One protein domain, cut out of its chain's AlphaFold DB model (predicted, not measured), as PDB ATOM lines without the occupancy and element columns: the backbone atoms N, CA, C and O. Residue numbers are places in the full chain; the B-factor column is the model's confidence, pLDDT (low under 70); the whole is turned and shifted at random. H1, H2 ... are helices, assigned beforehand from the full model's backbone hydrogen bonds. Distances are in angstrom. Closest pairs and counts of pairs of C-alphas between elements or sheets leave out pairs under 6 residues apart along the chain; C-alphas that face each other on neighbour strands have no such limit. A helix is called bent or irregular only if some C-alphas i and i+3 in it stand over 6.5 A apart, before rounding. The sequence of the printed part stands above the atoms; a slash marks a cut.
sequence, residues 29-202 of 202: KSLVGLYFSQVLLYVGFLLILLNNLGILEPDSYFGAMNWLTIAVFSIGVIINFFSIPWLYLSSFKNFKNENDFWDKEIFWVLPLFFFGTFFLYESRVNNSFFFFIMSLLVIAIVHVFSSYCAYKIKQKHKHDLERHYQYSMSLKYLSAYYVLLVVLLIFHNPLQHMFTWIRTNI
ATOM      1  N   LYS A  29      25.042 -27.704  -8.142       89.25
ATOM      2  CA  LYS A  29      24.613 -26.607  -7.260       89.25
ATOM      3  C   LYS A  29      23.157 -26.207  -7.503       89.25
ATOM      4  O   LYS A  29      22.427 -25.995  -6.539       89.25
ATOM      5  N   SER A  30      22.732 -26.149  -8.762       90.25
ATOM      6  CA  SER A  30      21.349 -25.850  -9.154       90.25
ATOM      7  C   SER A  30      20.387 -26.945  -8.701       90.25
ATOM      8  O   SER A  30      19.356 -26.654  -8.101       90.25
ATOM      9  N   LEU A  31      20.769 -28.215  -8.882       92.62
ATOM     10  CA  LEU A  31      19.999 -29.356  -8.383       92.62
ATOM     11  C   LEU A  31      19.816 -29.309  -6.864       92.62
ATOM     12  O   LEU A  31      18.693 -29.423  -6.380       92.62
ATOM     13  N   VAL A  32      20.909 -29.134  -6.118       93.81
ATOM     14  CA  VAL A  32      20.867 -29.080  -4.648       93.81
ATOM     15  C   VAL A  32      20.022 -27.903  -4.173       93.81
ATOM     16  O   VAL A  32      19.186 -28.089  -3.295       93.81
ATOM     17  N   GLY A  33      20.193 -26.722  -4.775       94.25
ATOM     18  CA  GLY A  33      19.385 -25.547  -4.453       94.25
ATOM     19  C   GLY A  33      17.894 -25.801  -4.661       94.25
ATOM     20  O   GLY A  33      17.106 -25.567  -3.752       94.25
ATOM     21  N   LEU A  34      17.518 -26.366  -5.812       96.06
ATOM     22  CA  LEU A  34      16.128 -26.693  -6.113       96.06
ATOM     23  C   LEU A  34      15.529 -27.695  -5.121       96.06
ATOM     24  O   LEU A  34      14.446 -27.453  -4.590       96.06
ATOM     25  N   TYR A  35      16.220 -28.805  -4.854       96.25
ATOM     26  CA  TYR A  35      15.719 -29.812  -3.918       96.25
ATOM     27  C   TYR A  35      15.628 -29.275  -2.494       96.25
ATOM     28  O   TYR A  35      14.649 -29.548  -1.807       96.25
ATOM     29  N   PHE A  36      16.600 -28.472  -2.063       97.62
ATOM     30  CA  PHE A  36      16.543 -27.812  -0.765       97.62
ATOM     31  C   PHE A  36      15.290 -26.934  -0.641       97.62
ATOM     32  O   PHE A  36      14.549 -27.057   0.334       97.62
ATOM     33  N   SER A  37      14.991 -26.116  -1.655       97.62
ATOM     34  CA  SER A  37      13.784 -25.284  -1.670       97.62
ATOM     35  C   SER A  37      12.495 -26.113  -1.651       97.62
ATOM     36  O   SER A  37      11.565 -25.783  -0.919       97.62
ATOM     37  N   GLN A  38      12.443 -27.211  -2.409       98.12
ATOM     38  CA  GLN A  38      11.297 -28.128  -2.415       98.12
ATOM     39  C   GLN A  38      11.084 -28.798  -1.055       98.12
ATOM     40  O   GLN A  38       9.960 -28.861  -0.569       98.12
ATOM     41  N   VAL A  39      12.155 -29.279  -0.419       98.31
ATOM     42  CA  VAL A  39      12.077 -29.908   0.905       98.31
ATOM     43  C   VAL A  39      11.572 -28.909   1.940       98.31
ATOM     44  O   VAL A  39      10.671 -29.252   2.699       98.31
ATOM     45  N   LEU A  40      12.078 -27.671   1.940       97.88
ATOM     46  CA  LEU A  40      11.574 -26.620   2.829       97.88
ATOM     47  C   LEU A  40      10.068 -26.405   2.659       97.88
ATOM     48  O   LEU A  40       9.339 -26.356   3.649       97.88
ATOM     49  N   LEU A  41       9.605 -26.320   1.412       97.94
ATOM     50  CA  LEU A  41       8.190 -26.177   1.104       97.94
ATOM     51  C   LEU A  41       7.365 -27.343   1.659       97.94
ATOM     52  O   LEU A  41       6.372 -27.117   2.350       97.94
ATOM     53  N   TYR A  42       7.776 -28.580   1.369       98.06
ATOM     54  CA  TYR A  42       7.051 -29.767   1.813       98.06
ATOM     55  C   TYR A  42       7.033 -29.893   3.331       98.06
ATOM     56  O   TYR A  42       5.987 -30.201   3.892       98.06
ATOM     57  N   VAL A  43       8.148 -29.605   4.004       97.75
ATOM     58  CA  VAL A  43       8.205 -29.593   5.469       97.75
ATOM     59  C   VAL A  43       7.247 -28.542   6.027       97.75
ATOM     60  O   VAL A  43       6.448 -28.870   6.898       97.75
ATOM     61  N   GLY A  44       7.259 -27.314   5.499       96.44
ATOM     62  CA  GLY A  44       6.336 -26.261   5.933       96.44
ATOM     63  C   GLY A  44       4.870 -26.665   5.763       96.44
ATOM     64  O   GLY A  44       4.080 -26.542   6.696       96.44
ATOM     65  N   PHE A  45       4.516 -27.224   4.603       95.12
ATOM     66  CA  PHE A  45       3.161 -27.705   4.336       95.12
ATOM     67  C   PHE A  45       2.751 -28.854   5.268       95.12
ATOM     68  O   PHE A  45       1.659 -28.825   5.836       95.12
ATOM     69  N   LEU A  46       3.625 -29.848   5.460       95.56
ATOM     70  CA  LEU A  46       3.367 -30.992   6.336       95.56
ATOM     71  C   LEU A  46       3.175 -30.566   7.790       95.56
ATOM     72  O   LEU A  46       2.280 -31.088   8.445       95.56
ATOM     73  N   LEU A  47       3.954 -29.601   8.286       94.56
ATOM     74  CA  LEU A  47       3.772 -29.065   9.637       94.56
ATOM     75  C   LEU A  47       2.370 -28.473   9.813       94.56
ATOM     76  O   LEU A  47       1.683 -28.809  10.776       94.56
ATOM     77  N   ILE A  48       1.908 -27.650   8.868       92.69
ATOM     78  CA  ILE A  48       0.558 -27.071   8.927       92.69
ATOM     79  C   ILE A  48      -0.507 -28.165   8.856       92.69
ATOM     80  O   ILE A  48      -1.460 -28.142   9.636       92.69
ATOM     81  N   LEU A  49      -0.355 -29.126   7.941       91.75
ATOM     82  CA  LEU A  49      -1.313 -30.214   7.774       91.75
ATOM     83  C   LEU A  49      -1.422 -31.056   9.051       91.75
ATOM     84  O   LEU A  49      -2.515 -31.207   9.584       91.75
ATOM     85  N   LEU A  50      -0.298 -31.548   9.578       91.50
ATOM     86  CA  LEU A  50      -0.264 -32.365  10.795       91.50
ATOM     87  C   LEU A  50      -0.786 -31.603  12.021       91.50
ATOM     88  O   LEU A  50      -1.419 -32.204  12.887       91.50
ATOM     89  N   ASN A  51      -0.567 -30.286  12.086       89.69
ATOM     90  CA  ASN A  51      -1.152 -29.453  13.133       89.69
ATOM     91  C   ASN A  51      -2.680 -29.384  13.030       89.69
ATOM     92  O   ASN A  51      -3.373 -29.558  14.024       89.69
ATOM     93  N   ASN A  52      -3.220 -29.168  11.826       86.19
ATOM     94  CA  ASN A  52      -4.671 -29.116  11.617       86.19
ATOM     95  C   ASN A  52      -5.353 -30.482  11.791       86.19
ATOM     96  O   ASN A  52      -6.539 -30.516  12.095       86.19
ATOM     97  N   LEU A  53      -4.607 -31.584  11.660       87.50
ATOM     98  CA  LEU A  53      -5.043 -32.937  12.025       87.50
ATOM     99  C   LEU A  53      -4.960 -33.222  13.539       87.50
ATOM    100  O   LEU A  53      -5.261 -34.332  13.963       87.50
ATOM    101  N   GLY A  54      -4.510 -32.261  14.353       84.12
ATOM    102  CA  GLY A  54      -4.384 -32.416  15.805       84.12
ATOM    103  C   GLY A  54      -3.236 -33.326  16.259       84.12
ATOM    104  O   GLY A  54      -3.215 -33.738  17.413       84.12
ATOM    105  N   ILE A  55      -2.278 -33.650  15.380       88.19
ATOM    106  CA  ILE A  55      -1.190 -34.601  15.678       88.19
ATOM    107  C   ILE A  55      -0.041 -33.935  16.448       88.19
ATOM    108  O   ILE A  55       0.561 -34.565  17.314       88.19
ATOM    109  N   LEU A  56       0.304 -32.685  16.112       87.88
ATOM    110  CA  LEU A  56       1.494 -32.009  16.653       87.88
ATOM    111  C   LEU A  56       1.192 -31.166  17.893       87.88
ATOM    112  O   LEU A  56       1.837 -31.341  18.923       87.88
ATOM    113  N   GLU A  57       0.230 -30.251  17.794       81.81
ATOM    114  CA  GLU A  57      -0.185 -29.399  18.907       81.81
ATOM    115  C   GLU A  57      -1.716 -29.392  18.981       81.81
ATOM    116  O   GLU A  57      -2.365 -28.564  18.335       81.81
ATOM    117  N   PRO A  58      -2.300 -30.364  19.713       77.06
ATOM    118  CA  PRO A  58      -3.743 -30.496  19.864       77.06
ATOM    119  C   PRO A  58      -4.370 -29.173  20.305       77.06
ATOM    120  O   PRO A  58      -3.773 -28.411  21.064       77.06
ATOM    121  N   ASP A  59      -5.556 -28.879  19.781       75.56
ATOM    122  CA  ASP A  59      -6.315 -27.641  19.998       75.56
ATOM    123  C   ASP A  59      -5.711 -26.348  19.413       75.56
ATOM    124  O   ASP A  59      -6.458 -25.389  19.193       75.56
ATOM    125  N   SER A  60      -4.436 -26.320  19.015       79.56
ATOM    126  CA  SER A  60      -3.823 -25.167  18.336       79.56
ATOM    127  C   SER A  60      -4.096 -25.157  16.824       79.56
ATOM    128  O   SER A  60      -4.386 -26.185  16.218       79.56
ATOM    129  N   TYR A  61      -4.027 -23.992  16.173       78.62
ATOM    130  CA  TYR A  61      -4.166 -23.832  14.717       78.62
ATOM    131  C   TYR A  61      -3.006 -23.012  14.144       78.62
ATOM    132  O   TYR A  61      -2.351 -22.252  14.855       78.62
ATOM    133  N   PHE A  62      -2.741 -23.152  12.843       83.12
ATOM    134  CA  PHE A  62      -1.719 -22.331  12.193       83.12
ATOM    135  C   PHE A  62      -2.134 -20.853  12.191       83.12
ATOM    136  O   PHE A  62      -3.227 -20.518  11.735       83.12
ATOM    137  N   GLY A  63      -1.264 -19.995  12.724       80.75
ATOM    138  CA  GLY A  63      -1.564 -18.588  13.003       80.75
ATOM    139  C   GLY A  63      -1.798 -18.292  14.489       80.75
ATOM    140  O   GLY A  63      -1.823 -17.125  14.878       80.75
ATOM    141  N   ALA A  64      -1.927 -19.320  15.338       84.75
ATOM    142  CA  ALA A  64      -1.774 -19.175  16.783       84.75
ATOM    143  C   ALA A  64      -0.282 -19.087  17.144       84.75
ATOM    144  O   ALA A  64       0.555 -19.757  16.535       84.75
ATOM    145  N   MET A  65       0.064 -18.264  18.136       85.50
ATOM    146  CA  MET A  65       1.457 -18.039  18.527       85.50
ATOM    147  C   MET A  65       2.018 -19.249  19.289       85.50
ATOM    148  O   MET A  65       1.960 -19.309  20.514       85.50
ATOM    149  N   ASN A  66       2.575 -20.201  18.548       88.94
ATOM    150  CA  ASN A  66       3.222 -21.403  19.064       88.94
ATOM    151  C   ASN A  66       4.521 -21.709  18.299       88.94
ATOM    152  O   ASN A  66       4.870 -21.047  17.316       88.94
ATOM    153  N   TRP A  67       5.256 -22.725  18.757       91.12
ATOM    154  CA  TRP A  67       6.535 -23.110  18.154       91.12
ATOM    155  C   TRP A  67       6.378 -23.522  16.681       91.12
ATOM    156  O   TRP A  67       7.246 -23.216  15.865       91.12
ATOM    157  N   LEU A  68       5.255 -24.159  16.328       92.56
ATOM    158  CA  LEU A  68       4.971 -24.616  14.970       92.56
ATOM    159  C   LEU A  68       4.785 -23.445  14.004       92.56
ATOM    160  O   LEU A  68       5.391 -23.418  12.935       92.56
ATOM    161  N   THR A  69       4.000 -22.445  14.397       92.75
ATOM    162  CA  THR A  69       3.791 -21.218  13.628       92.75
ATOM    163  C   THR A  69       5.104 -20.454  13.450       92.75
ATOM    164  O   THR A  69       5.382 -19.981  12.350       92.75
ATOM    165  N   ILE A  70       5.962 -20.397  14.478       93.94
ATOM    166  CA  ILE A  70       7.300 -19.789  14.376       93.94
ATOM    167  C   ILE A  70       8.189 -20.569  13.393       93.94
ATOM    168  O   ILE A  70       8.894 -19.964  12.579       93.94
ATOM    169  N   ALA A  71       8.150 -21.903  13.429       95.56
ATOM    170  CA  ALA A  71       8.916 -22.749  12.518       95.56
ATOM    171  C   ALA A  71       8.474 -22.558  11.058       95.56
ATOM    172  O   ALA A  71       9.306 -22.303  10.186       95.56
ATOM    173  N   VAL A  72       7.166 -22.599  10.796       96.56
ATOM    174  CA  VAL A  72       6.587 -22.368   9.463       96.56
ATOM    175  C   VAL A  72       6.875 -20.947   8.972       96.56
ATOM    176  O   VAL A  72       7.278 -20.768   7.823       96.56
ATOM    177  N   PHE A  73       6.761 -19.937   9.840       96.94
ATOM    178  CA  PHE A  73       7.152 -18.562   9.523       96.94
ATOM    179  C   PHE A  73       8.622 -18.481   9.093       96.94
ATOM    180  O   PHE A  73       8.941 -17.889   8.063       96.94
ATOM    181  N   SER A  74       9.516 -19.138   9.837       97.50
ATOM    182  CA  SER A  74      10.954 -19.168   9.546       97.50
ATOM    183  C   SER A  74      11.246 -19.841   8.203       97.50
ATOM    184  O   SER A  74      12.057 -19.343   7.423       97.50
ATOM    185  N   ILE A  75      10.534 -20.926   7.881       98.06
ATOM    186  CA  ILE A  75      10.577 -21.560   6.556       98.06
ATOM    187  C   ILE A  75      10.126 -20.568   5.474       98.06
ATOM    188  O   ILE A  75      10.812 -20.429   4.461       98.06
ATOM    189  N   GLY A  76       9.031 -19.834   5.693       97.69
ATOM    190  CA  GLY A  76       8.557 -18.786   4.784       97.69
ATOM    191  C   GLY A  76       9.606 -17.700   4.525       97.69
ATOM    192  O   GLY A  76       9.819 -17.304   3.376       97.69
ATOM    193  N   VAL A  77      10.328 -17.270   5.567       98.06
ATOM    194  CA  VAL A  77      11.442 -16.314   5.441       98.06
ATOM    195  C   VAL A  77      12.553 -16.909   4.574       98.06
ATOM    196  O   VAL A  77      12.997 -16.272   3.618       98.06
ATOM    197  N   ILE A  78      12.980 -18.144   4.855       98.44
ATOM    198  CA  ILE A  78      14.060 -18.797   4.102       98.44
ATOM    199  C   ILE A  78      13.673 -18.978   2.627       98.44
ATOM    200  O   ILE A  78      14.485 -18.735   1.727       98.44
ATOM    201  N   ILE A  79      12.428 -19.374   2.359       98.25
ATOM    202  CA  ILE A  79      11.932 -19.556   0.996       98.25
ATOM    203  C   ILE A  79      11.970 -18.228   0.236       98.25
ATOM    204  O   ILE A  79      12.590 -18.139  -0.825       98.25
ATOM    205  N   ASN A  80      11.356 -17.181   0.784       97.75
ATOM    206  CA  ASN A  80      11.158 -15.952   0.029       97.75
ATOM    207  C   ASN A  80      12.415 -15.084  -0.096       97.75
ATOM    208  O   ASN A  80      12.627 -14.477  -1.143       97.75
ATOM    209  N   PHE A  81      13.253 -15.018   0.943       98.06
ATOM    210  CA  PHE A  81      14.437 -14.152   0.939       98.06
ATOM    211  C   PHE A  81      15.696 -14.831   0.398       98.06
ATOM    212  O   PHE A  81      16.619 -14.134  -0.014       98.06
ATOM    213  N   PHE A  82      15.747 -16.167   0.373       97.62
ATOM    214  CA  PHE A  82      16.948 -16.892  -0.052       97.62
ATOM    215  C   PHE A  82      16.666 -17.875  -1.183       97.62
ATOM    216  O   PHE A  82      17.298 -17.776  -2.231       97.62
ATOM    217  N   SER A  83      15.704 -18.786  -1.017       97.81
ATOM    218  CA  SER A  83      15.450 -19.833  -2.020       97.81
ATOM    219  C   SER A  83      14.987 -19.263  -3.360       97.81
ATOM    220  O   SER A  83      15.564 -19.592  -4.391       97.81
ATOM    221  N   ILE A  84      13.982 -18.383  -3.364       97.88
ATOM    222  CA  ILE A  84      13.467 -17.785  -4.602       97.88
ATOM    223  C   ILE A  84      14.549 -16.940  -5.297       97.88
ATOM    224  O   ILE A  84      14.816 -17.200  -6.474       97.88
ATOM    225  N   PRO A  85      15.236 -15.995  -4.619       97.75
ATOM    226  CA  PRO A  85      16.348 -15.267  -5.226       97.75
ATOM    227  C   PRO A  85      17.446 -16.174  -5.783       97.75
ATOM    228  O   PRO A  85      17.925 -15.951  -6.896       97.75
ATOM    229  N   TRP A  86      17.813 -17.227  -5.049       96.88
ATOM    230  CA  TRP A  86      18.788 -18.207  -5.515       96.88
ATOM    231  C   TRP A  86      18.327 -18.917  -6.790       96.88
ATOM    232  O   TRP A  86      19.108 -19.020  -7.734       96.88
ATOM    233  N   LEU A  87      17.068 -19.359  -6.856       97.00
ATOM    234  CA  LEU A  87      16.513 -20.024  -8.037       97.00
ATOM    235  C   LEU A  87      16.479 -19.109  -9.258       97.00
ATOM    236  O   LEU A  87      16.793 -19.569 -10.348       97.00
ATOM    237  N   TYR A  88      16.185 -17.818  -9.094       96.31
ATOM    238  CA  TYR A  88      16.303 -16.848 -10.187       96.31
ATOM    239  C   TYR A  88      17.733 -16.752 -10.725       96.31
ATOM    240  O   TYR A  88      17.953 -16.823 -11.935       96.31
ATOM    241  N   LEU A  89      18.715 -16.606  -9.832       94.75
ATOM    242  CA  LEU A  89      20.122 -16.490 -10.218       94.75
ATOM    243  C   LEU A  89      20.641 -17.783 -10.861       94.75
ATOM    244  O   LEU A  89      21.338 -17.739 -11.876       94.75
ATOM    245  N   SER A  90      20.284 -18.927 -10.279       94.88
ATOM    246  CA  SER A  90      20.636 -20.258 -10.770       94.88
ATOM    247  C   SER A  90      20.000 -20.534 -12.133       94.88
ATOM    248  O   SER A  90      20.706 -20.906 -13.069       94.88
ATOM    249  N   SER A  91      18.713 -20.219 -12.289       94.06
ATOM    250  CA  SER A  91      17.993 -20.365 -13.552       94.06
ATOM    251  C   SER A  91      18.602 -19.502 -14.646       94.06
ATOM    252  O   SER A  91      18.906 -19.996 -15.731       94.06
ATOM    253  N   PHE A  92      18.901 -18.239 -14.344       93.31
ATOM    254  CA  PHE A  92      19.546 -17.355 -15.306       93.31
ATOM    255  C   PHE A  92      20.941 -17.851 -15.712       93.31
ATOM    256  O   PHE A  92      21.317 -17.779 -16.885       93.31
ATOM    257  N   LYS A  93      21.717 -18.388 -14.762       92.19
ATOM    258  CA  LYS A  93      23.011 -19.016 -15.046       92.19
ATOM    259  C   LYS A  93      22.848 -20.245 -15.946       92.19
ATOM    260  O   LYS A  93      23.603 -20.380 -16.905       92.19
ATOM    261  N   ASN A  94      21.881 -21.115 -15.662       90.38
ATOM    262  CA  ASN A  94      21.602 -22.305 -16.467       90.38
ATOM    263  C   ASN A  94      21.147 -21.934 -17.880       90.38
ATOM    264  O   ASN A  94      21.688 -22.469 -18.842       90.38
ATOM    265  N   PHE A  95      20.275 -20.936 -18.012       90.19
ATOM    266  CA  PHE A  95      19.862 -20.374 -19.295       90.19
ATOM    267  C   PHE A  95      21.061 -19.879 -20.116       90.19
ATOM    268  O   PHE A  95      21.207 -20.242 -21.280       90.19
ATOM    269  N   LYS A  96      21.969 -19.109 -19.500       88.56
ATOM    270  CA  LYS A  96      23.187 -18.618 -20.165       88.56
ATOM    271  C   LYS A  96      24.173 -19.717 -20.559       88.56
ATOM    272  O   LYS A  96      24.931 -19.517 -21.499       88.56
ATOM    273  N   ASN A  97      24.199 -20.822 -19.821       87.38
ATOM    274  CA  ASN A  97      25.078 -21.965 -20.074       87.38
ATOM    275  C   ASN A  97      24.424 -23.014 -20.975       87.38
ATOM    276  O   ASN A  97      24.834 -24.172 -20.971       87.38
ATOM    277  N   GLU A  98      23.369 -22.622 -21.681       84.62
ATOM    278  CA  GLU A  98      22.621 -23.480 -22.578       84.62
ATOM    279  C   GLU A  98      22.047 -24.751 -21.921       84.62
ATOM    280  O   GLU A  98      21.720 -25.725 -22.596       84.62
ATOM    281  N   ASN A  99      21.755 -24.707 -20.620       84.94
ATOM    282  CA  ASN A  99      21.199 -25.816 -19.846       84.94
ATOM    283  C   ASN A  99      19.701 -25.652 -19.536       84.94
ATOM    284  O   ASN A  99      19.335 -24.801 -18.728       84.94
ATOM    285  N   ASP A 100      18.844 -26.528 -20.071       86.25
ATOM    286  CA  ASP A 100      17.374 -26.468 -19.913       86.25
ATOM    287  C   ASP A 100      16.852 -26.722 -18.497       86.25
ATOM    288  O   ASP A 100      15.657 -26.615 -18.226       86.25
ATOM    289  N   PHE A 101      17.737 -27.004 -17.539       89.75
ATOM    290  CA  PHE A 101      17.366 -27.036 -16.129       89.75
ATOM    291  C   PHE A 101      16.778 -25.703 -15.625       89.75
ATOM    292  O   PHE A 101      16.010 -25.716 -14.660       89.75
ATOM    293  N   TRP A 102      17.068 -24.586 -16.308       92.50
ATOM    294  CA  TRP A 102      16.503 -23.269 -16.003       92.50
ATOM    295  C   TRP A 102      14.970 -23.286 -15.918       92.50
ATOM    296  O   TRP A 102      14.412 -22.606 -15.055       92.50
ATOM    297  N   ASP A 103      14.298 -24.075 -16.767       91.94
ATOM    298  CA  ASP A 103      12.833 -24.125 -16.866       91.94
ATOM    299  C   ASP A 103      12.220 -24.745 -15.609       91.94
ATOM    300  O   ASP A 103      11.311 -24.192 -14.990       91.94
ATOM    301  N   LYS A 104      12.826 -25.838 -15.130       93.12
ATOM    302  CA  LYS A 104      12.417 -26.487 -13.881       93.12
ATOM    303  C   LYS A 104      12.574 -25.545 -12.685       93.12
ATOM    304  O   LYS A 104      11.726 -25.546 -11.797       93.12
ATOM    305  N   GLU A 105      13.640 -24.749 -12.647       94.44
ATOM    306  CA  GLU A 105      13.854 -23.775 -11.572       94.44
ATOM    307  C   GLU A 105      12.807 -22.654 -11.605       94.44
ATOM    308  O   GLU A 105      12.203 -22.378 -10.571       94.44
ATOM    309  N   ILE A 106      12.524 -22.069 -12.778       94.88
ATOM    310  CA  ILE A 106      11.482 -21.036 -12.929       94.88
ATOM    311  C   ILE A 106      10.099 -21.581 -12.582       94.88
ATOM    312  O   ILE A 106       9.343 -20.910 -11.884       94.88
ATOM    313  N   PHE A 107       9.778 -22.802 -13.013       95.00
ATOM    314  CA  PHE A 107       8.516 -23.447 -12.665       95.00
ATOM    315  C   PHE A 107       8.328 -23.518 -11.145       95.00
ATOM    316  O   PHE A 107       7.279 -23.133 -10.634       95.00
ATOM    317  N   TRP A 108       9.355 -23.956 -10.410       97.00
ATOM    318  CA  TRP A 108       9.288 -24.118  -8.955       97.00
ATOM    319  C   TRP A 108       9.270 -22.808  -8.174       97.00
ATOM    320  O   TRP A 108       8.781 -22.787  -7.043       97.00
ATOM    321  N   VAL A 109       9.726 -21.704  -8.764       97.31
ATOM    322  CA  VAL A 109       9.599 -20.382  -8.143       97.31
ATOM    323  C   VAL A 109       8.131 -20.036  -7.860       97.31
ATOM    324  O   VAL A 109       7.852 -19.396  -6.849       97.31
ATOM    325  N   LEU A 110       7.185 -20.469  -8.700       96.12
ATOM    326  CA  LEU A 110       5.765 -20.166  -8.525       96.12
ATOM    327  C   LEU A 110       5.135 -20.795  -7.263       96.12
ATOM    328  O   LEU A 110       4.611 -20.043  -6.436       96.12
ATOM    329  N   PRO A 111       5.169 -22.128  -7.053       96.81
ATOM    330  CA  PRO A 111       4.653 -22.724  -5.823       96.81
ATOM    331  C   PRO A 111       5.428 -22.236  -4.593       96.81
ATOM    332  O   PRO A 111       4.813 -21.959  -3.567       96.81
ATOM    333  N   LEU A 112       6.750 -22.048  -4.692       97.94
ATOM    334  CA  LEU A 112       7.541 -21.490  -3.590       97.94
ATOM    335  C   LEU A 112       7.080 -20.086  -3.208       97.94
ATOM    336  O   LEU A 112       6.929 -19.804  -2.024       97.94
ATOM    337  N   PHE A 113       6.813 -19.231  -4.195       97.56
ATOM    338  CA  PHE A 113       6.258 -17.905  -3.965       97.56
ATOM    339  C   PHE A 113       4.907 -17.993  -3.262       97.56
ATOM    340  O   PHE A 113       4.716 -17.358  -2.229       97.56
ATOM    341  N   PHE A 114       3.979 -18.799  -3.782       96.19
ATOM    342  CA  PHE A 114       2.633 -18.899  -3.223       96.19
ATOM    343  C   PHE A 114       2.639 -19.356  -1.763       96.19
ATOM    344  O   PHE A 114       2.125 -18.673  -0.881       96.19
ATOM    345  N   PHE A 115       3.256 -20.503  -1.492       96.50
ATOM    346  CA  PHE A 115       3.267 -21.070  -0.151       96.50
ATOM    347  C   PHE A 115       4.198 -20.311   0.791       96.50
ATOM    348  O   PHE A 115       3.845 -20.105   1.944       96.50
ATOM    349  N   GLY A 116       5.353 -19.839   0.317       96.94
ATOM    350  CA  GLY A 116       6.259 -19.025   1.123       96.94
ATOM    351  C   GLY A 116       5.597 -17.725   1.572       96.94
ATOM    352  O   GLY A 116       5.695 -17.348   2.738       96.94
ATOM    353  N   THR A 117       4.894 -17.029   0.673       95.62
ATOM    354  CA  THR A 117       4.138 -15.815   1.027       95.62
ATOM    355  C   THR A 117       2.961 -16.116   1.950       95.62
ATOM    356  O   THR A 117       2.776 -15.379   2.916       95.62
ATOM    357  N   PHE A 118       2.240 -17.221   1.739       95.62
ATOM    358  CA  PHE A 118       1.217 -17.703   2.673       95.62
ATOM    359  C   PHE A 118       1.793 -17.981   4.074       95.62
ATOM    360  O   PHE A 118       1.225 -17.516   5.060       95.62
ATOM    361  N   PHE A 119       2.945 -18.656   4.178       96.12
ATOM    362  CA  PHE A 119       3.609 -18.940   5.456       96.12
ATOM    363  C   PHE A 119       3.983 -17.667   6.208       96.12
ATOM    364  O   PHE A 119       3.854 -17.620   7.427       96.12
ATOM    365  N   LEU A 120       4.424 -16.623   5.502       95.19
ATOM    366  CA  LEU A 120       4.662 -15.327   6.128       95.19
ATOM    367  C   LEU A 120       3.344 -14.685   6.558       95.19
ATOM    368  O   LEU A 120       3.179 -14.375   7.733       95.19
ATOM    369  N   TYR A 121       2.405 -14.523   5.629       92.69
ATOM    370  CA  TYR A 121       1.178 -13.758   5.829       92.69
ATOM    371  C   TYR A 121       0.287 -14.342   6.938       92.69
ATOM    372  O   TYR A 121      -0.035 -13.638   7.897       92.69
ATOM    373  N   GLU A 122      -0.031 -15.638   6.877       90.50
ATOM    374  CA  GLU A 122      -0.959 -16.273   7.823       90.50
ATOM    375  C   GLU A 122      -0.332 -16.723   9.138       90.50
ATOM    376  O   GLU A 122      -1.059 -17.044  10.075       90.50
ATOM    377  N   SER A 123       0.995 -16.678   9.274       87.62
ATOM    378  CA  SER A 123       1.623 -16.983  10.563       87.62
ATOM    379  C   SER A 123       1.175 -16.042  11.684       87.62
ATOM    380  O   SER A 123       1.240 -16.421  12.847       87.62
ATOM    381  N   ARG A 124       0.756 -14.806  11.360       84.25
ATOM    382  CA  ARG A 124       0.340 -13.765  12.330       84.25
ATOM    383  C   ARG A 124       1.341 -13.532  13.475       84.25
ATOM    384  O   ARG A 124       0.996 -12.937  14.493       84.25
ATOM    385  N   VAL A 125       2.592 -13.959  13.292       87.19
ATOM    386  CA  VAL A 125       3.707 -13.660  14.192       87.19
ATOM    387  C   VAL A 125       3.940 -12.153  14.175       87.19
ATOM    388  O   VAL A 125       3.647 -11.471  13.189       87.19
ATOM    389  N   ASN A 126       4.485 -11.608  15.259       85.94
ATOM    390  CA  ASN A 126       4.812 -10.190  15.297       85.94
ATOM    391  C   ASN A 126       5.700  -9.801  14.096       85.94
ATOM    392  O   ASN A 126       6.675 -10.486  13.788       85.94
ATOM    393  N   ASN A 127       5.361  -8.702  13.418       88.69
ATOM    394  CA  ASN A 127       5.982  -8.237  12.167       88.69
ATOM    395  C   ASN A 127       5.788  -9.133  10.924       88.69
ATOM    396  O   ASN A 127       6.414  -8.863   9.897       88.69
ATOM    397  N   SER A 128       4.919 -10.149  10.946       91.12
ATOM    398  CA  SER A 128       4.705 -11.033   9.788       91.12
ATOM    399  C   SER A 128       4.322 -10.273   8.513       91.12
ATOM    400  O   SER A 128       4.870 -10.529   7.442       91.12
ATOM    401  N   PHE A 129       3.461  -9.260   8.642       91.50
ATOM    402  CA  PHE A 129       3.051  -8.392   7.538       91.50
ATOM    403  C   PHE A 129       4.212  -7.566   6.964       91.50
ATOM    404  O   PHE A 129       4.319  -7.397   5.749       91.50
ATOM    405  N   PHE A 130       5.125  -7.096   7.820       94.69
ATOM    406  CA  PHE A 130       6.331  -6.397   7.377       94.69
ATOM    407  C   PHE A 130       7.238  -7.329   6.564       94.69
ATOM    408  O   PHE A 130       7.655  -6.973   5.461       94.69
ATOM    409  N   PHE A 131       7.487  -8.549   7.058       95.94
ATOM    410  CA  PHE A 131       8.257  -9.554   6.319       95.94
ATOM    411  C   PHE A 131       7.580  -9.955   5.009       95.94
ATOM    412  O   PHE A 131       8.265 -10.113   4.001       95.94
ATOM    413  N   PHE A 132       6.251 -10.061   4.993       95.38
ATOM    414  CA  PHE A 132       5.475 -10.294   3.780       95.38
ATOM    415  C   PHE A 132       5.725  -9.191   2.739       95.38
ATOM    416  O   PHE A 132       6.190  -9.506   1.644       95.38
ATOM    417  N   ILE A 133       5.544  -7.909   3.080       95.94
ATOM    418  CA  ILE A 133       5.796  -6.794   2.145       95.94
ATOM    419  C   ILE A 133       7.251  -6.790   1.664       95.94
ATOM    420  O   ILE A 133       7.508  -6.698   0.464       95.94
ATOM    421  N   MET A 134       8.210  -6.918   2.584       97.62
ATOM    422  CA  MET A 134       9.631  -6.913   2.228       97.62
ATOM    423  C   MET A 134       9.994  -8.076   1.306       97.62
ATOM    424  O   MET A 134      10.782  -7.905   0.377       97.62
ATOM    425  N   SER A 135       9.376  -9.240   1.504       96.81
ATOM    426  CA  SER A 135       9.583 -10.391   0.636       96.81
ATOM    427  C   SER A 135       9.064 -10.152  -0.783       96.81
ATOM    428  O   SER A 135       9.766 -10.458  -1.747       96.81
ATOM    429  N   LEU A 136       7.893  -9.519  -0.926       97.06
ATOM    430  CA  LEU A 136       7.351  -9.142  -2.232       97.06
ATOM    431  C   LEU A 136       8.290  -8.175  -2.956       97.06
ATOM    432  O   LEU A 136       8.534  -8.345  -4.150       97.06
ATOM    433  N   LEU A 137       8.861  -7.201  -2.239       97.19
ATOM    434  CA  LEU A 137       9.821  -6.255  -2.811       97.19
ATOM    435  C   LEU A 137      11.100  -6.951  -3.283       97.19
ATOM    436  O   LEU A 137      11.538  -6.717  -4.407       97.19
ATOM    437  N   VAL A 138      11.685  -7.830  -2.466       97.31
ATOM    438  CA  VAL A 138      12.892  -8.588  -2.837       97.31
ATOM    439  C   VAL A 138      12.639  -9.436  -4.082       97.31
ATOM    440  O   VAL A 138      13.431  -9.403  -5.028       97.31
ATOM    441  N   ILE A 139      11.517 -10.153  -4.123       96.81
ATOM    442  CA  ILE A 139      11.158 -11.005  -5.258       96.81
ATOM    443  C   ILE A 139      10.906 -10.155  -6.505       96.81
ATOM    444  O   ILE A 139      11.406 -10.496  -7.576       96.81
ATOM    445  N   ALA A 140      10.226  -9.011  -6.375       96.50
ATOM    446  CA  ALA A 140      10.031  -8.072  -7.476       96.50
ATOM    447  C   ALA A 140      11.364  -7.533  -8.020       96.50
ATOM    448  O   ALA A 140      11.557  -7.506  -9.235       96.50
ATOM    449  N   ILE A 141      12.312  -7.162  -7.151       96.81
ATOM    450  CA  ILE A 141      13.642  -6.679  -7.558       96.81
ATOM    451  C   ILE A 141      14.384  -7.753  -8.356       96.81
ATOM    452  O   ILE A 141      14.857  -7.484  -9.463       96.81
ATOM    453  N   VAL A 142      14.467  -8.979  -7.830       96.69
ATOM    454  CA  VAL A 142      15.181 -10.075  -8.503       96.69
ATOM    455  C   VAL A 142      14.486 -10.469  -9.810       96.69
ATOM    456  O   VAL A 142      15.153 -10.752 -10.811       96.69
ATOM    457  N   HIS A 143      13.155 -10.424  -9.840       96.38
ATOM    458  CA  HIS A 143      12.360 -10.678 -11.034       96.38
ATOM    459  C   HIS A 143      12.605  -9.636 -12.133       96.38
ATOM    460  O   HIS A 143      12.860  -9.993 -13.288       96.38
ATOM    461  N   VAL A 144      12.571  -8.345 -11.785       95.69
ATOM    462  CA  VAL A 144      12.840  -7.238 -12.716       95.69
ATOM    463  C   VAL A 144      14.274  -7.317 -13.230       95.69
ATOM    464  O   VAL A 144      14.494  -7.203 -14.437       95.69
ATOM    465  N   PHE A 145      15.242  -7.582 -12.350       94.94
ATOM    466  CA  PHE A 145      16.639  -7.778 -12.732       94.94
ATOM    467  C   PHE A 145      16.794  -8.924 -13.743       94.94
ATOM    468  O   PHE A 145      17.372  -8.737 -14.814       94.94
ATOM    469  N   SER A 146      16.209 -10.089 -13.453       93.31
ATOM    470  CA  SER A 146      16.281 -11.269 -14.325       93.31
ATOM    471  C   SER A 146      15.604 -11.029 -15.678       93.31
ATOM    472  O   SER A 146      16.159 -11.380 -16.720       93.31
ATOM    473  N   SER A 147      14.447 -10.362 -15.678       93.56
ATOM    474  CA  SER A 147      13.719  -9.968 -16.890       93.56
ATOM    475  C   SER A 147      14.512  -8.981 -17.748       93.56
ATOM    476  O   SER A 147      14.594  -9.138 -18.968       93.56
ATOM    477  N   TYR A 148      15.151  -7.992 -17.124       92.69
ATOM    478  CA  TYR A 148      16.010  -7.035 -17.818       92.69
ATOM    479  C   TYR A 148      17.230  -7.715 -18.450       92.69
ATOM    480  O   TYR A 148      17.572  -7.455 -19.608       92.69
ATOM    481  N   CYS A 149      17.869  -8.628 -17.719       91.12
ATOM    482  CA  CYS A 149      18.980  -9.416 -18.234       91.12
ATOM    483  C   CYS A 149      18.556 -10.312 -19.411       91.12
ATOM    484  O   CYS A 149      19.244 -10.328 -20.433       91.12
ATOM    485  N   ALA A 150      17.410 -10.992 -19.316       89.06
ATOM    486  CA  ALA A 150      16.845 -11.791 -20.406       89.06
ATOM    487  C   ALA A 150      16.592 -10.954 -21.667       89.06
ATOM    488  O   ALA A 150      16.977 -11.339 -22.773       89.06
ATOM    489  N   TYR A 151      15.997  -9.769 -21.492       88.06
ATOM    490  CA  TYR A 151      15.722  -8.838 -22.581       88.06
ATOM    491  C   TYR A 151      16.999  -8.411 -23.315       88.06
ATOM    492  O   TYR A 151      17.052  -8.464 -24.546       88.06
ATOM    493  N   LYS A 152      18.058  -8.058 -22.573       88.75
ATOM    494  CA  LYS A 152      19.360  -7.708 -23.161       88.75
ATOM    495  C   LYS A 152      19.964  -8.844 -23.984       88.75
ATOM    496  O   LYS A 152      20.507  -8.589 -25.057       88.75
ATOM    497  N   ILE A 153      19.881 -10.087 -23.507       86.00
ATOM    498  CA  ILE A 153      20.432 -11.240 -24.237       86.00
ATOM    499  C   ILE A 153      19.634 -11.492 -25.520       86.00
ATOM    500  O   ILE A 153      20.242 -11.664 -26.579       86.00
ATOM    501  N   LYS A 154      18.297 -11.424 -25.450       82.31
ATOM    502  CA  LYS A 154      17.411 -11.580 -26.610       82.31
ATOM    503  C   LYS A 154      17.714 -10.567 -27.719       82.31
ATOM    504  O   LYS A 154      17.717 -10.929 -28.888       82.31
ATOM    505  N   GLN A 155      18.001  -9.307 -27.376       83.12
ATOM    506  CA  GLN A 155      18.375  -8.301 -28.380       83.12
ATOM    507  C   GLN A 155      19.683  -8.637 -29.113       83.12
ATOM    508  O   GLN A 155      19.838  -8.281 -30.282       83.12
ATOM    509  N   LYS A 156      20.619  -9.310 -28.432       81.94
ATOM    510  CA  LYS A 156      21.938  -9.659 -28.971       81.94
ATOM    511  C   LYS A 156      21.907 -10.907 -29.865       81.94
ATOM    512  O   LYS A 156      22.681 -10.972 -30.814       81.94
ATOM    513  N   HIS A 157      21.016 -11.866 -29.601       71.44
ATOM    514  CA  HIS A 157      20.961 -13.157 -30.302       71.44
ATOM    515  C   HIS A 157      19.710 -13.257 -31.180       71.44
ATOM    516  O   HIS A 157      18.729 -13.902 -30.830       71.44
ATOM    517  N   LYS A 158      19.752 -12.608 -32.351       62.75
ATOM    518  CA  LYS A 158      18.643 -12.624 -33.323       62.75
ATOM    519  C   LYS A 158      18.422 -13.982 -34.007       62.75
ATOM    520  O   LYS A 158      17.362 -14.165 -34.588       62.75
ATOM    521  N   HIS A 159      19.395 -14.898 -33.966       55.72
ATOM    522  CA  HIS A 159      19.351 -16.165 -34.711       55.72
ATOM    523  C   HIS A 159      18.871 -17.379 -33.897       55.72
ATOM    524  O   HIS A 159      18.315 -18.290 -34.493       55.72
ATOM    525  N   ASP A 160      19.001 -17.372 -32.565       65.06
ATOM    526  CA  ASP A 160      18.490 -18.434 -31.680       65.06
ATOM    527  C   ASP A 160      17.278 -17.919 -30.884       65.06
ATOM    528  O   ASP A 160      17.312 -17.670 -29.676       65.06
ATOM    529  N   LEU A 161      16.218 -17.603 -31.631       69.44
ATOM    530  CA  LEU A 161      15.060 -16.858 -31.136       69.44
ATOM    531  C   LEU A 161      14.202 -17.667 -30.167       69.44
ATOM    532  O   LEU A 161      13.643 -17.082 -29.241       69.44
ATOM    533  N   GLU A 162      14.079 -18.975 -30.376       80.88
ATOM    534  CA  GLU A 162      13.059 -19.783 -29.710       80.88
ATOM    535  C   GLU A 162      13.333 -19.934 -28.214       80.88
ATOM    536  O   GLU A 162      12.497 -19.557 -27.391       80.88
ATOM    537  N   ARG A 163      14.540 -20.359 -27.837       78.88
ATOM    538  CA  ARG A 163      14.912 -20.536 -26.429       78.88
ATOM    539  C   ARG A 163      14.896 -19.227 -25.642       78.88
ATOM    540  O   ARG A 163      14.359 -19.144 -24.536       78.88
ATOM    541  N   HIS A 164      15.473 -18.173 -26.217       84.12
ATOM    542  CA  HIS A 164      15.498 -16.842 -25.611       84.12
ATOM    543  C   HIS A 164      14.086 -16.267 -25.450       84.12
ATOM    544  O   HIS A 164      13.791 -15.561 -24.480       84.12
ATOM    545  N   TYR A 165      13.203 -16.569 -26.403       85.88
ATOM    546  CA  TYR A 165      11.796 -16.218 -26.332       85.88
ATOM    547  C   TYR A 165      11.072 -16.991 -25.232       85.88
ATOM    548  O   TYR A 165      10.381 -16.355 -24.438       85.88
ATOM    549  N   GLN A 166      11.272 -18.310 -25.136       89.62
ATOM    550  CA  GLN A 166      10.685 -19.156 -24.094       89.62
ATOM    551  C   GLN A 166      11.078 -18.670 -22.694       89.62
ATOM    552  O   GLN A 166      10.192 -18.361 -21.901       89.62
ATOM    553  N   TYR A 167      12.374 -18.466 -22.420       91.12
ATOM    554  CA  TYR A 167      12.838 -17.949 -21.124       91.12
ATOM    555  C   TYR A 167      12.183 -16.607 -20.765       91.12
ATOM    556  O   TYR A 167      11.680 -16.405 -19.657       91.12
ATOM    557  N   SER A 168      12.137 -15.678 -21.726       90.44
ATOM    558  CA  SER A 168      11.493 -14.378 -21.524       90.44
ATOM    559  C   SER A 168       9.982 -14.495 -21.306       90.44
ATOM    560  O   SER A 168       9.433 -13.707 -20.535       90.44
ATOM    561  N   MET A 169       9.307 -15.434 -21.972       91.12
ATOM    562  CA  MET A 169       7.879 -15.668 -21.780       91.12
ATOM    563  C   MET A 169       7.580 -16.290 -20.420       91.12
ATOM    564  O   MET A 169       6.676 -15.802 -19.745       91.12
ATOM    565  N   SER A 170       8.374 -17.262 -19.962       93.69
ATOM    566  CA  SER A 170       8.227 -17.849 -18.624       93.69
ATOM    567  C   SER A 170       8.301 -16.780 -17.531       93.69
ATOM    568  O   SER A 170       7.465 -16.762 -16.630       93.69
ATOM    569  N   LEU A 171       9.221 -15.813 -17.651       94.25
ATOM    570  CA  LEU A 171       9.286 -14.675 -16.729       94.25
ATOM    571  C   LEU A 171       8.032 -13.787 -16.796       94.25
ATOM    572  O   LEU A 171       7.482 -13.435 -15.759       94.25
ATOM    573  N   LYS A 172       7.519 -13.462 -17.985       93.88
ATOM    574  CA  LYS A 172       6.293 -12.648 -18.103       93.88
ATOM    575  C   LYS A 172       5.070 -13.328 -17.489       93.88
ATOM    576  O   LYS A 172       4.292 -12.674 -16.798       93.88
ATOM    577  N   TYR A 173       4.896 -14.628 -17.734       93.88
ATOM    578  CA  TYR A 173       3.809 -15.390 -17.120       93.88
ATOM    579  C   TYR A 173       3.946 -15.408 -15.602       93.88
ATOM    580  O   TYR A 173       2.965 -15.191 -14.894       93.88
ATOM    581  N   LEU A 174       5.169 -15.571 -15.100       94.69
ATOM    582  CA  LEU A 174       5.448 -15.535 -13.673       94.69
ATOM    583  C   LEU A 174       5.044 -14.194 -13.034       94.69
ATOM    584  O   LEU A 174       4.462 -14.208 -11.953       94.69
ATOM    585  N   SER A 175       5.234 -13.056 -13.717       94.00
ATOM    586  CA  SER A 175       4.733 -11.753 -13.242       94.00
ATOM    587  C   SER A 175       3.210 -11.749 -13.066       94.00
ATOM    588  O   SER A 175       2.705 -11.295 -12.039       94.00
ATOM    589  N   ALA A 176       2.474 -12.258 -14.060       94.81
ATOM    590  CA  ALA A 176       1.014 -12.317 -14.016       94.81
ATOM    591  C   ALA A 176       0.531 -13.228 -12.880       94.81
ATOM    592  O   ALA A 176      -0.368 -12.858 -12.120       94.81
ATOM    593  N   TYR A 177       1.174 -14.385 -12.718       95.38
ATOM    594  CA  TYR A 177       0.845 -15.310 -11.645       95.38
ATOM    595  C   TYR A 177       1.143 -14.740 -10.260       95.38
ATOM    596  O   TYR A 177       0.346 -14.952  -9.355       95.38
ATOM    597  N   TYR A 178       2.224 -13.981 -10.072       95.25
ATOM    598  CA  TYR A 178       2.494 -13.339  -8.783       95.25
ATOM    599  C   TYR A 178       1.378 -12.398  -8.353       95.25
ATOM    600  O   TYR A 178       0.904 -12.493  -7.223       95.25
ATOM    601  N   VAL A 179       0.928 -11.521  -9.253       95.19
ATOM    602  CA  VAL A 179      -0.164 -10.587  -8.953       95.19
ATOM    603  C   VAL A 179      -1.439 -11.357  -8.627       95.19
ATOM    604  O   VAL A 179      -2.058 -11.102  -7.596       95.19
ATOM    605  N   LEU A 180      -1.795 -12.334  -9.465       95.75
ATOM    606  CA  LEU A 180      -2.976 -13.164  -9.254       95.75
ATOM    607  C   LEU A 180      -2.935 -13.869  -7.894       95.75
ATOM    608  O   LEU A 180      -3.909 -13.823  -7.150       95.75
ATOM    609  N   LEU A 181      -1.810 -14.492  -7.548       93.75
ATOM    610  CA  LEU A 181      -1.661 -15.235  -6.301       93.75
ATOM    611  C   LEU A 181      -1.667 -14.332  -5.069       93.75
ATOM    612  O   LEU A 181      -2.253 -14.715  -4.064       93.75
ATOM    613  N   VAL A 182      -1.071 -13.138  -5.134       94.06
ATOM    614  CA  VAL A 182      -1.128 -12.165  -4.029       94.06
ATOM    615  C   VAL A 182      -2.558 -11.676  -3.818       94.06
ATOM    616  O   VAL A 182      -3.024 -11.626  -2.684       94.06
ATOM    617  N   VAL A 183      -3.277 -11.365  -4.899       94.06
ATOM    618  CA  VAL A 183      -4.695 -10.985  -4.836       94.06
ATOM    619  C   VAL A 183      -5.521 -12.128  -4.242       94.06
ATOM    620  O   VAL A 183      -6.277 -11.914  -3.298       94.06
ATOM    621  N   LEU A 184      -5.346 -13.357  -4.729       92.75
ATOM    622  CA  LEU A 184      -6.037 -14.523  -4.179       92.75
ATOM    623  C   LEU A 184      -5.708 -14.736  -2.699       92.75
ATOM    624  O   LEU A 184      -6.615 -14.997  -1.912       92.75
ATOM    625  N   LEU A 185      -4.446 -14.585  -2.299       91.94
ATOM    626  CA  LEU A 185      -4.022 -14.730  -0.911       91.94
ATOM    627  C   LEU A 185      -4.675 -13.680  -0.003       91.94
ATOM    628  O   LEU A 185      -5.217 -14.047   1.032       91.94
ATOM    629  N   ILE A 186      -4.671 -12.404  -0.398       90.06
ATOM    630  CA  ILE A 186      -5.192 -11.300   0.425       90.06
ATOM    631  C   ILE A 186      -6.722 -11.319   0.501       90.06
ATOM    632  O   ILE A 186      -7.283 -11.108   1.573       90.06
ATOM    633  N   PHE A 187      -7.409 -11.535  -0.624       91.94
ATOM    634  CA  PHE A 187      -8.868 -11.397  -0.680       91.94
ATOM    635  C   PHE A 187      -9.622 -12.689  -0.372       91.94
ATOM    636  O   PHE A 187     -10.741 -12.619   0.126       91.94
ATOM    637  N   HIS A 188      -9.057 -13.848  -0.714       89.44
ATOM    638  CA  HIS A 188      -9.749 -15.135  -0.581       89.44
ATOM    639  C   HIS A 188      -9.056 -16.076   0.391       89.44
ATOM    640  O   HIS A 188      -9.731 -16.894   0.989       89.44
ATOM    641  N   ASN A 189      -7.731 -16.005   0.520       88.12
ATOM    642  CA  ASN A 189      -6.924 -16.887   1.357       88.12
ATOM    643  C   ASN A 189      -7.338 -18.378   1.303       88.12
ATOM    644  O   ASN A 189      -7.739 -18.981   2.308       88.12
ATOM    645  N   PRO A 190      -7.256 -19.007   0.118       86.69
ATOM    646  CA  PRO A 190      -7.835 -20.330  -0.108       86.69
ATOM    647  C   PRO A 190      -7.211 -21.425   0.770       86.69
ATOM    648  O   PRO A 190      -7.900 -22.367   1.157       86.69
ATOM    649  N   LEU A 191      -5.926 -21.304   1.121       88.50
ATOM    650  CA  LEU A 191      -5.238 -22.286   1.960       88.50
ATOM    651  C   LEU A 191      -5.751 -22.273   3.402       88.50
ATOM    652  O   LEU A 191      -5.978 -23.342   3.963       88.50
ATOM    653  N   GLN A 192      -6.001 -21.097   3.988       86.62
ATOM    654  CA  GLN A 192      -6.570 -21.018   5.336       86.62
ATOM    655  C   GLN A 192      -7.972 -21.635   5.384       86.62
ATOM    656  O   GLN A 192      -8.283 -22.389   6.309       86.62
ATOM    657  N   HIS A 193      -8.802 -21.376   4.366       87.62
ATOM    658  CA  HIS A 193     -10.115 -22.013   4.245       87.62
ATOM    659  C   HIS A 193     -10.007 -23.531   4.109       87.62
ATOM    660  O   HIS A 193     -10.719 -24.250   4.806       87.62
ATOM    661  N   MET A 194      -9.094 -24.022   3.267       89.00
ATOM    662  CA  MET A 194      -8.860 -25.455   3.093       89.00
ATOM    663  C   MET A 194      -8.443 -26.124   4.410       89.00
ATOM    664  O   MET A 194      -9.031 -27.132   4.788       89.00
ATOM    665  N   PHE A 195      -7.473 -25.566   5.140       86.69
ATOM    666  CA  PHE A 195      -7.017 -26.143   6.410       86.69
ATOM    667  C   PHE A 195      -8.088 -26.100   7.501       86.69
ATOM    668  O   PHE A 195      -8.252 -27.072   8.235       86.69
ATOM    669  N   THR A 196      -8.858 -25.011   7.568       84.81
ATOM    670  CA  THR A 196      -9.992 -24.909   8.494       84.81
ATOM    671  C   THR A 196     -11.047 -25.964   8.168       84.81
ATOM    672  O   THR A 196     -11.519 -26.648   9.069       84.81
ATOM    673  N   TRP A 197     -11.370 -26.150   6.884       88.50
ATOM    674  CA  TRP A 197     -12.311 -27.175   6.439       88.50
ATOM    675  C   TRP A 197     -11.830 -28.591   6.778       88.50
ATOM    676  O   TRP A 197     -12.627 -29.391   7.261       88.50
ATOM    677  N   ILE A 198     -10.539 -28.891   6.582       85.56
ATOM    678  CA  ILE A 198      -9.943 -30.179   6.979       85.56
ATOM    679  C   ILE A 198     -10.163 -30.413   8.476       85.56
ATOM    680  O   ILE A 198     -10.647 -31.471   8.860       85.56
ATOM    681  N   ARG A 199      -9.871 -29.414   9.315       82.69
ATOM    682  CA  ARG A 199     -10.028 -29.523  10.770       82.69
ATOM    683  C   ARG A 199     -11.479 -29.725  11.213       82.69
ATOM    684  O   ARG A 199     -11.711 -30.418  12.188       82.69
ATOM    685  N   THR A 200     -12.452 -29.091  10.556       85.62
ATOM    686  CA  THR A 200     -13.865 -29.180  10.974       85.62
ATOM    687  C   THR A 200     -14.578 -30.447  10.505       85.62
ATOM    688  O   THR A 200     -15.693 -30.695  10.951       85.62
ATOM    689  N   ASN A 201     -13.997 -31.204   9.569       85.88
ATOM    690  CA  ASN A 201     -14.621 -32.390   8.964       85.88
ATOM    691  C   ASN A 201     -13.878 -33.700   9.289       85.88
ATOM    692  O   ASN A 201     -14.137 -34.719   8.647       85.88
ATOM    693  N   ILE A 202     -12.963 -33.665  10.258       75.06
ATOM    694  CA  ILE A 202     -12.249 -34.818  10.821       75.06
ATOM    695  C   ILE A 202     -12.587 -34.880  12.306       75.06
ATOM    696  O   ILE A 202     -12.894 -35.997  12.775       75.06
TER     697      ILE A 202
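What this domain is: This is residues 29 to 202 of the 202 residues of an uncharacterized protein of Candidatus Moranbacteria bacterium (UniProt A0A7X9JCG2). You are looking at a long bundle of five helices, H1 to H5, set side by side along one axis and running alternately one way and the other, with H3 in the middle. The short H6 turns aside at one end, next to the end of H1, while at the other end the turn between H4 and H5 sticks out with residues 156 to 161. The 174 printed residues have six named helices, H1 to H6 in chain order, and no named strand; the class is all helix. The whole is compact, with a radius of gyration of the C-alphas of 17.7 A, and spans 61 by 30 by 28 A, only just a rod.

Where its parts are: Start at the longest helix by residues, H2, residues 67 to 96: by its hydrogen bonds it was assigned as one helix, but it is bent, with C-alphas 81 and 84 at 6.7 A. Find C-alpha 67 at (6.535, -23.110, 18.154), where arm H2a begins, residues 67 to 81, 21.0 A long; arm H2b, residues 84 to 96, follows over 18.4 A. H3 is residues 101 to 122, 32.0 A, with a kink of 30 degrees near residue 111. Go back to C-alpha 29 at (24.613, -26.607, -7.260) for H1, residues 29 to 52, 34.9 A. H4 is residues 128 to 156, 42.4 A, and H5 residues 161 to 187, 39.1 A. H6, residues 190 to 200, ends at C-alpha 200 at (-13.865, -29.180, 10.974).

How they stand to each other: The arms H2a and H2b stand at a shallow tilt of 32 degrees. Both touch the hub, H3: look at the closest C-alphas of H2a and H3, Gly 76 and Gly 116, 4.3 A apart, and of the hairpin H2b and H3, Ser 91 and Trp 102, 4.1 A. H1 touches H3 with residues 34 to 44 alone, Leu 34 and Glu 105 being closest at 6.6 A. H3 and H5 touch at Phe 114 and Leu 181, their closest C-alphas, 6.4 A, and run the same way at a shallow tilt of 11 degrees. H4 and H5 are a hairpin, closest at the C-alphas of Lys 154 and His 164, 5.7 A. H6 touches H1, closest at Asn 52 and Arg 199, 5.4 A, at a steep tilt of 41 degrees. H1 is apart from H4 and from H5. Every O i to N i+4 pair is within hydrogen-bond range in H1, H2a, H2b, H4, H5 and H6; in H3, 16 of 18 are.

The domain as a whole: The two C-alphas farthest apart are those of Asp 59 and His 159, 61.5 A. The printed part has no cut and ends at Ile 202, the chain's last residue. Residues 53 to 66 make the long link between H1 and H2a; the other links are tight. Mean pLDDT of the printed part is 91.1, and residues 158 to 161 are under 70.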